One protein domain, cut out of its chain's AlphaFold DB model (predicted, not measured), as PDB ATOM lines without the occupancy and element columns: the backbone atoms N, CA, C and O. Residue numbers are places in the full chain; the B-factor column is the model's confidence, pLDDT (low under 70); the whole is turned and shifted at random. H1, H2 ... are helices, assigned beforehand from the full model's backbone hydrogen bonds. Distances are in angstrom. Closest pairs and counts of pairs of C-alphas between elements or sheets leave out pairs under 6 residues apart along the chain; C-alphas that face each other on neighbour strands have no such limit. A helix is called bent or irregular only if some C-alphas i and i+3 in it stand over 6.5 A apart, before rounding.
ATOM      1  N   SER A   2     -32.798  21.402  51.767       68.94
ATOM      2  CA  SER A   2     -31.655  20.605  51.304       68.94
ATOM      3  C   SER A   2     -30.441  21.523  51.167       68.94
ATOM      4  O   SER A   2     -30.592  22.689  50.782       68.94
ATOM      5  N   THR A   3     -29.259  21.067  51.567       85.31
ATOM      6  CA  THR A   3     -28.034  21.857  51.408       85.31
ATOM      7  C   THR A   3     -27.540  21.790  49.958       85.31
ATOM      8  O   THR A   3     -27.762  20.792  49.274       85.31
ATOM      9  N   PRO A   4     -26.786  22.793  49.468       80.50
ATOM     10  CA  PRO A   4     -26.234  22.763  48.109       80.50
ATOM     11  C   PRO A   4     -25.387  21.514  47.812       80.50
ATOM     12  O   PRO A   4     -25.253  21.103  46.663       80.50
ATOM     13  N   LYS A   5     -24.802  20.905  48.853       80.88
ATOM     14  CA  LYS A   5     -24.062  19.646  48.742       80.88
ATOM     15  C   LYS A   5     -24.995  18.448  48.550       80.88
ATOM     16  O   LYS A   5     -24.677  17.584  47.742       80.88
ATOM     17  N   GLU A   6     -26.106  18.396  49.277       82.56
ATOM     18  CA  GLU A   6     -27.106  17.326  49.170       82.56
ATOM     19  C   GLU A   6     -27.758  17.308  47.782       82.56
ATOM     20  O   GLU A   6     -27.884  16.242  47.187       82.56
ATOM     21  N   ASP A   7     -28.060  18.479  47.216       80.31
ATOM     22  CA  ASP A   7     -28.647  18.587  45.873       80.31
ATOM     23  C   ASP A   7     -27.673  18.145  44.770       80.31
ATOM     24  O   ASP A   7     -28.057  17.454  43.825       80.31
ATOM     25  N   LEU A   8     -26.387  18.495  44.899       81.94
ATOM     26  CA  LEU A   8     -25.344  18.026  43.981       81.94
ATOM     27  C   LEU A   8     -25.116  16.520  44.095       81.94
ATOM     28  O   LEU A   8     -24.873  15.861  43.086       81.94
ATOM     29  N   GLN A   9     -25.185  15.981  45.310       82.62
ATOM     30  CA  GLN A   9     -25.023  14.553  45.532       82.62
ATOM     31  C   GLN A   9     -26.194  13.768  44.930       82.62
ATOM     32  O   GLN A   9     -25.959  12.837  44.171       82.62
ATOM     33  N   ALA A  10     -27.431  14.226  45.136       85.75
ATOM     34  CA  ALA A  10     -28.608  13.640  44.500       85.75
ATOM     35  C   ALA A  10     -28.543  13.696  42.962       85.75
ATOM     36  O   ALA A  10     -28.976  12.759  42.289       85.75
ATOM     37  N   LEU A  11     -27.977  14.766  42.392       83.44
ATOM     38  CA  LEU A  11     -27.771  14.872  40.947       83.44
ATOM     39  C   LEU A  11     -26.767  13.829  40.440       83.44
ATOM     40  O   LEU A  11     -27.052  13.159  39.452       83.44
ATOM     41  N   VAL A  12     -25.629  13.662  41.119       81.94
ATOM     42  CA  VAL A  12     -24.623  12.645  40.764       81.94
ATOM     43  C   VAL A  12     -25.198  11.234  40.897       81.94
ATOM     44  O   VAL A  12     -25.027  10.436  39.983       81.94
ATOM     45  N   ASP A  13     -25.947  10.963  41.966       84.75
ATOM     46  CA  ASP A  13     -26.576   9.660  42.213       84.75
ATOM     47  C   ASP A  13     -27.689   9.337  41.193       84.75
ATOM     48  O   ASP A  13     -28.031   8.175  40.981       84.75
ATOM     49  N   SER A  14     -28.259  10.358  40.540       85.88
ATOM     50  CA  SER A  14     -29.245  10.195  39.462       85.88
ATOM     51  C   SER A  14     -28.625   9.979  38.074       85.88
ATOM     52  O   SER A  14     -29.331   9.615  37.130       85.88
ATOM     53  N   MET A  15     -27.317  10.212  37.924       84.06
ATOM     54  CA  MET A  15     -26.594   9.993  36.672       84.06
ATOM     55  C   MET A  15     -26.151   8.533  36.558       84.06
ATOM     56  O   MET A  15     -25.877   7.865  37.547       84.06
ATOM     57  N   SER A  16     -26.052   8.028  35.327       84.69
ATOM     58  CA  SER A  16     -25.423   6.722  35.102       84.69
ATOM     59  C   SER A  16     -23.910   6.804  35.320       84.69
ATOM     60  O   SER A  16     -23.290   7.820  34.990       84.69
ATOM     61  N   ASP A  17     -23.315   5.721  35.821       80.25
ATOM     62  CA  ASP A  17     -21.884   5.649  36.150       80.25
ATOM     63  C   ASP A  17     -20.973   6.029  34.974       80.25
ATOM     64  O   ASP A  17     -19.933   6.656  35.173       80.25
ATOM     65  N   SER A  18     -21.372   5.705  33.739       80.94
ATOM     66  CA  SER A  18     -20.618   6.073  32.534       80.94
ATOM     67  C   SER A  18     -20.585   7.585  32.315       80.94
ATOM     68  O   SER A  18     -19.530   8.157  32.060       80.94
ATOM     69  N   VAL A  19     -21.724   8.257  32.478       83.50
ATOM     70  CA  VAL A  19     -21.819   9.711  32.310       83.50
ATOM     71  C   VAL A  19     -21.139  10.429  33.478       83.50
ATOM     72  O   VAL A  19     -20.492  11.457  33.279       83.50
ATOM     73  N   ALA A  20     -21.222   9.885  34.694       80.81
ATOM     74  CA  ALA A  20     -20.481  10.409  35.837       80.81
ATOM     75  C   ALA A  20     -18.960  10.314  35.611       80.81
ATOM     76  O   ALA A  20     -18.242  11.291  35.846       80.81
ATOM     77  N   ALA A  21     -18.474   9.183  35.087       82.25
ATOM     78  CA  ALA A  21     -17.061   8.982  34.772       82.25
ATOM     79  C   ALA A  21     -16.529   9.987  33.735       82.25
ATOM     80  O   ALA A  21     -15.400  10.455  33.878       82.25
ATOM     81  N   ASP A  22     -17.344  10.385  32.754       86.88
ATOM     82  CA  ASP A  22     -16.954  11.373  31.739       86.88
ATOM     83  C   ASP A  22     -16.969  12.819  32.266       86.88
ATOM     84  O   ASP A  22     -16.163  13.664  31.861       86.88
ATOM     85  N   VAL A  23     -17.882  13.136  33.189       83.75
ATOM     86  CA  VAL A  23     -18.116  14.513  33.657       83.75
ATOM     87  C   VAL A  23     -17.225  14.890  34.847       83.75
ATOM     88  O   VAL A  23     -16.759  16.033  34.931       83.75
ATOM     89  N   LEU A  24     -16.928  13.952  35.752       82.94
ATOM     90  CA  LEU A  24     -16.099  14.201  36.939       82.94
ATOM     91  C   LEU A  24     -14.691  14.748  36.621       82.94
ATOM     92  O   LEU A  24     -14.275  15.699  37.294       82.94
ATOM     93  N   PRO A  25     -13.958  14.252  35.600       85.50
ATOM     94  CA  PRO A  25     -12.669  14.819  35.204       85.50
ATOM     95  C   PRO A  25     -12.777  16.292  34.807       85.50
ATOM     96  O   PRO A  25     -11.931  17.106  35.180       85.50
ATOM     97  N   ARG A  26     -13.853  16.661  34.104       85.12
ATOM     98  CA  ARG A  26     -14.082  18.034  33.649       85.12
ATOM     99  C   ARG A  26     -14.410  18.969  34.806       85.12
ATOM    100  O   ARG A  26     -13.876  20.072  34.868       85.12
ATOM    101  N   ILE A  27     -15.225  18.513  35.758       85.38
ATOM    102  CA  ILE A  27     -15.516  19.265  36.988       85.38
ATOM    103  C   ILE A  27     -14.243  19.451  37.824       85.38
ATOM    104  O   ILE A  27     -13.999  20.541  38.345       85.38
ATOM    105  N   ARG A  28     -13.405  18.412  37.933       86.56
ATOM    106  CA  ARG A  28     -12.119  18.487  38.638       86.56
ATOM    107  C   ARG A  28     -11.186  19.520  38.008       86.56
ATOM    108  O   ARG A  28     -10.560  20.283  38.738       86.56
ATOM    109  N   LEU A  29     -11.124  19.567  36.680       87.25
ATOM    110  CA  LEU A  29     -10.314  20.536  35.945       87.25
ATOM    111  C   LEU A  29     -10.785  21.974  36.202       87.25
ATOM    112  O   LEU A  29      -9.976  22.820  36.561       87.25
ATOM    113  N   ILE A  30     -12.097  22.224  36.145       85.69
ATOM    114  CA  ILE A  30     -12.674  23.545  36.447       85.69
ATOM    115  C   ILE A  30     -12.358  23.978  37.886       85.69
ATOM    116  O   ILE A  30     -12.042  25.142  38.129       85.69
ATOM    117  N   LYS A  31     -12.417  23.053  38.855       86.44
ATOM    118  CA  LYS A  31     -12.040  23.349  40.245       86.44
ATOM    119  C   LYS A  31     -10.567  23.723  40.380       86.44
ATOM    120  O   LYS A  31     -10.274  24.731  41.011       86.44
ATOM    121  N   LEU A  32      -9.672  22.956  39.761       82.31
ATOM    122  CA  LEU A  32      -8.237  23.245  39.777       82.31
ATOM    123  C   LEU A  32      -7.926  24.605  39.143       82.31
ATOM    124  O   LEU A  32      -7.119  25.359  39.673       82.31
ATOM    125  N   GLU A  33      -8.589  24.956  38.042       83.69
ATOM    126  CA  GLU A  33      -8.440  26.275  37.421       83.69
ATOM    127  C   GLU A  33      -8.956  27.404  38.319       83.69
ATOM    128  O   GLU A  33      -8.334  28.466  38.400       83.69
ATOM    129  N   ALA A  34     -10.077  27.185  39.011       80.12
ATOM    130  CA  ALA A  34     -10.632  28.149  39.953       80.12
ATOM    131  C   ALA A  34      -9.719  28.351  41.174       80.12
ATOM    132  O   ALA A  34      -9.491  29.493  41.572       80.12
ATOM    133  N   GLU A  35      -9.156  27.273  41.723       78.12
ATOM    134  CA  GLU A  35      -8.169  27.313  42.809       78.12
ATOM    135  C   GLU A  35      -6.887  28.015  42.357       78.12
ATOM    136  O   GLU A  35      -6.467  28.979  42.991       78.12
ATOM    137  N   ALA A  36      -6.340  27.654  41.194       74.38
ATOM    138  CA  ALA A  36      -5.171  28.322  40.626       74.38
ATOM    139  C   ALA A  36      -5.421  29.820  40.375       74.38
ATOM    140  O   ALA A  36      -4.515  30.642  40.503       74.38
ATOM    141  N   ARG A  37      -6.647  30.212  40.010       70.50
ATOM    142  CA  ARG A  37      -7.021  31.623  39.848       70.50
ATOM    143  C   ARG A  37      -7.156  32.342  41.188       70.50
ATOM    144  O   ARG A  37      -6.773  33.506  41.272       70.50
ATOM    145  N   ALA A  38      -7.682  31.671  42.210       68.94
ATOM    146  CA  ALA A  38      -7.740  32.202  43.566       68.94
ATOM    147  C   ALA A  38      -6.325  32.385  44.142       68.94
ATOM    148  O   ALA A  38      -6.023  33.440  44.694       68.94
ATOM    149  N   GLU A  39      -5.416  31.438  43.916       60.62
ATOM    150  CA  GLU A  39      -4.007  31.540  44.316       60.62
ATOM    151  C   GLU A  39      -3.253  32.667  43.596       60.62
ATOM    152  O   GLU A  39      -2.355  33.264  44.173       60.62
ATOM    153  N   ARG A  40      -3.645  33.056  42.377       57.12
ATOM    154  CA  ARG A  40      -3.078  34.242  41.696       57.12
ATOM    155  C   ARG A  40      -3.477  35.582  42.326       57.12
ATOM    156  O   ARG A  40      -2.949  36.611  41.911       57.12
ATOM    157  N   THR A  41      -4.428  35.609  43.266       54.62
ATOM    158  CA  THR A  41      -4.786  36.843  43.994       54.62
ATOM    159  C   THR A  41      -3.903  37.101  45.210       54.62
ATOM    160  O   THR A  41      -3.854  38.232  45.692       54.62
ATOM    161  N   THR A  42      -3.137  36.105  45.664       57.34
ATOM    162  CA  THR A  42      -1.941  36.367  46.460       57.34
ATOM    163  C   THR A  42      -0.787  36.637  45.489       57.34
ATOM    164  O   THR A  42      -0.698  35.987  44.446       57.34
ATOM    165  N   PRO A  43       0.096  37.614  45.758       57.78
ATOM    166  CA  PRO A  43       1.237  37.909  44.898       57.78
ATOM    167  C   PRO A  43       2.298  36.809  45.060       57.78
ATOM    168  O   PRO A  43       3.375  37.033  45.602       57.78
ATOM    169  N   SER A  44       1.983  35.589  44.629       64.69
ATOM    170  CA  SER A  44       2.972  34.547  44.418       64.69
ATOM    171  C   SER A  44       3.650  34.864  43.094       64.69
ATOM    172  O   SER A  44       3.096  34.637  42.017       64.69
ATOM    173  N   ALA A  45       4.817  35.504  43.180       66.81
ATOM    174  CA  ALA A  45       5.663  35.762  42.031       66.81
ATOM    175  C   ALA A  45       6.071  34.407  41.449       66.81
ATOM    176  O   ALA A  45       6.895  33.696  42.019       66.81
ATOM    177  N   TRP A  46       5.425  34.027  40.350       67.94
ATOM    178  CA  TRP A  46       5.947  33.010  39.459       67.94
ATOM    179  C   TRP A  46       6.893  33.710  38.468       67.94
ATOM    180  O   TRP A  46       6.497  34.712  37.869       67.94
ATOM    181  N   PRO A  47       8.118  33.211  38.265       68.00
ATOM    182  CA  PRO A  47       8.641  31.996  38.862       68.00
ATOM    183  C   PRO A  47       9.004  32.204  40.349       68.00
ATOM    184  O   PRO A  47       9.414  33.304  40.725       68.00
ATOM    185  N   PRO A  48       8.843  31.171  41.199       73.12
ATOM    186  CA  PRO A  48       9.239  31.226  42.597       73.12
ATOM    187  C   PRO A  48      10.675  31.722  42.735       73.12
ATOM    188  O   PRO A  48      11.516  31.398  41.903       73.12
ATOM    189  N   ALA A  49      10.987  32.428  43.822       68.81
ATOM    190  CA  ALA A  49      12.313  33.017  44.034       68.81
ATOM    191  C   ALA A  49      13.484  32.005  43.999       68.81
ATOM    192  O   ALA A  49      14.632  32.404  43.845       68.81
ATOM    193  N   TRP A  50      13.209  30.703  44.133       68.69
ATOM    194  CA  TRP A  50      14.206  29.632  44.025       68.69
ATOM    195  C   TRP A  50      14.472  29.167  42.582       68.69
ATOM    196  O   TRP A  50      15.468  28.489  42.334       68.69
ATOM    197  N   VAL A  51      13.621  29.523  41.615       70.56
ATOM    198  CA  VAL A  51      13.829  29.203  40.197       70.56
ATOM    199  C   VAL A  51      14.976  30.060  39.665       70.56
ATOM    200  O   VAL A  51      14.848  31.272  39.531       70.56
ATOM    201  N   GLY A  52      16.109  29.415  39.383       62.53
ATOM    202  CA  GLY A  52      17.348  30.076  38.964       62.53
ATOM    203  C   GLY A  52      18.319  30.390  40.106       62.53
ATOM    204  O   GLY A  52      19.429  30.830  39.836       62.53
ATOM    205  N   SER A  53      17.964  30.110  41.365       64.19
ATOM    206  CA  SER A  53      18.834  30.370  42.526       64.19
ATOM    207  C   SER A  53      19.898  29.282  42.767       64.19
ATOM    208  O   SER A  53      20.376  29.121  43.889       64.19
TER     209      SER A  53
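Overview. This is residues 2 to 53 of the 78 residues of an uncharacterized protein of Kribbella albertanoniae (UniProt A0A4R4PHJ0). What shape does the printed part make? A long helix, H2, and a shorter one, H1, meet near their ends as a V with unequal arms, and a loose tail, residues 40 to 53, sticks out past the far end of H2 and adds to the length. What is it made of? The printed part has 52 residues with two named helices, H1 then H2 along the chain, and no named strand, an all-helix class. How large and how dense is it? It is extended, with a radius of gyration of the C-alphas of 17.4 A, and only just flat, spanning 52 by 26 by 11 A.

Along the chain. Where is the longest helix? H2 holds residues 17 to 39 and is 32.5 A long from C-alpha 17 at (-21.884, 5.649, 36.150) to C-alpha 39 at (-4.007, 31.540, 44.316). Is it straight? It has a kink of 26 degrees near residue 24; it is neither bent nor irregular, but only just: C-alphas 22 and 25 are 6.5 A apart. Where is the other helix? H1 holds residues 4 to 14, 15.5 A long, from C-alpha 4 at (-26.234, 22.763, 48.109).

Arrangement. How does H1 stand to H2? They are close but not clearly touching, with the closest C-alphas, those of Val 12 and Ala 20, 6.8 A apart. They run opposite ways at a shallow tilt of 29 degrees. Are their backbones within hydrogen-bond range? Every O i to N i+4 pair is in H1, and 17 of 19 are in H2.

Size, cuts and confidence. Which C-alphas are farthest apart? Those of Ser 14 and Ser 53, 52.2 A. Is the chain broken or loosely linked? The printed part has no cut, and the link from H1 to H2 is tight. Where is confidence low? Mean pLDDT of the printed part is 76.9; residues 2, 38 to 47, 49 to 50 and 52 to 53 are under 70.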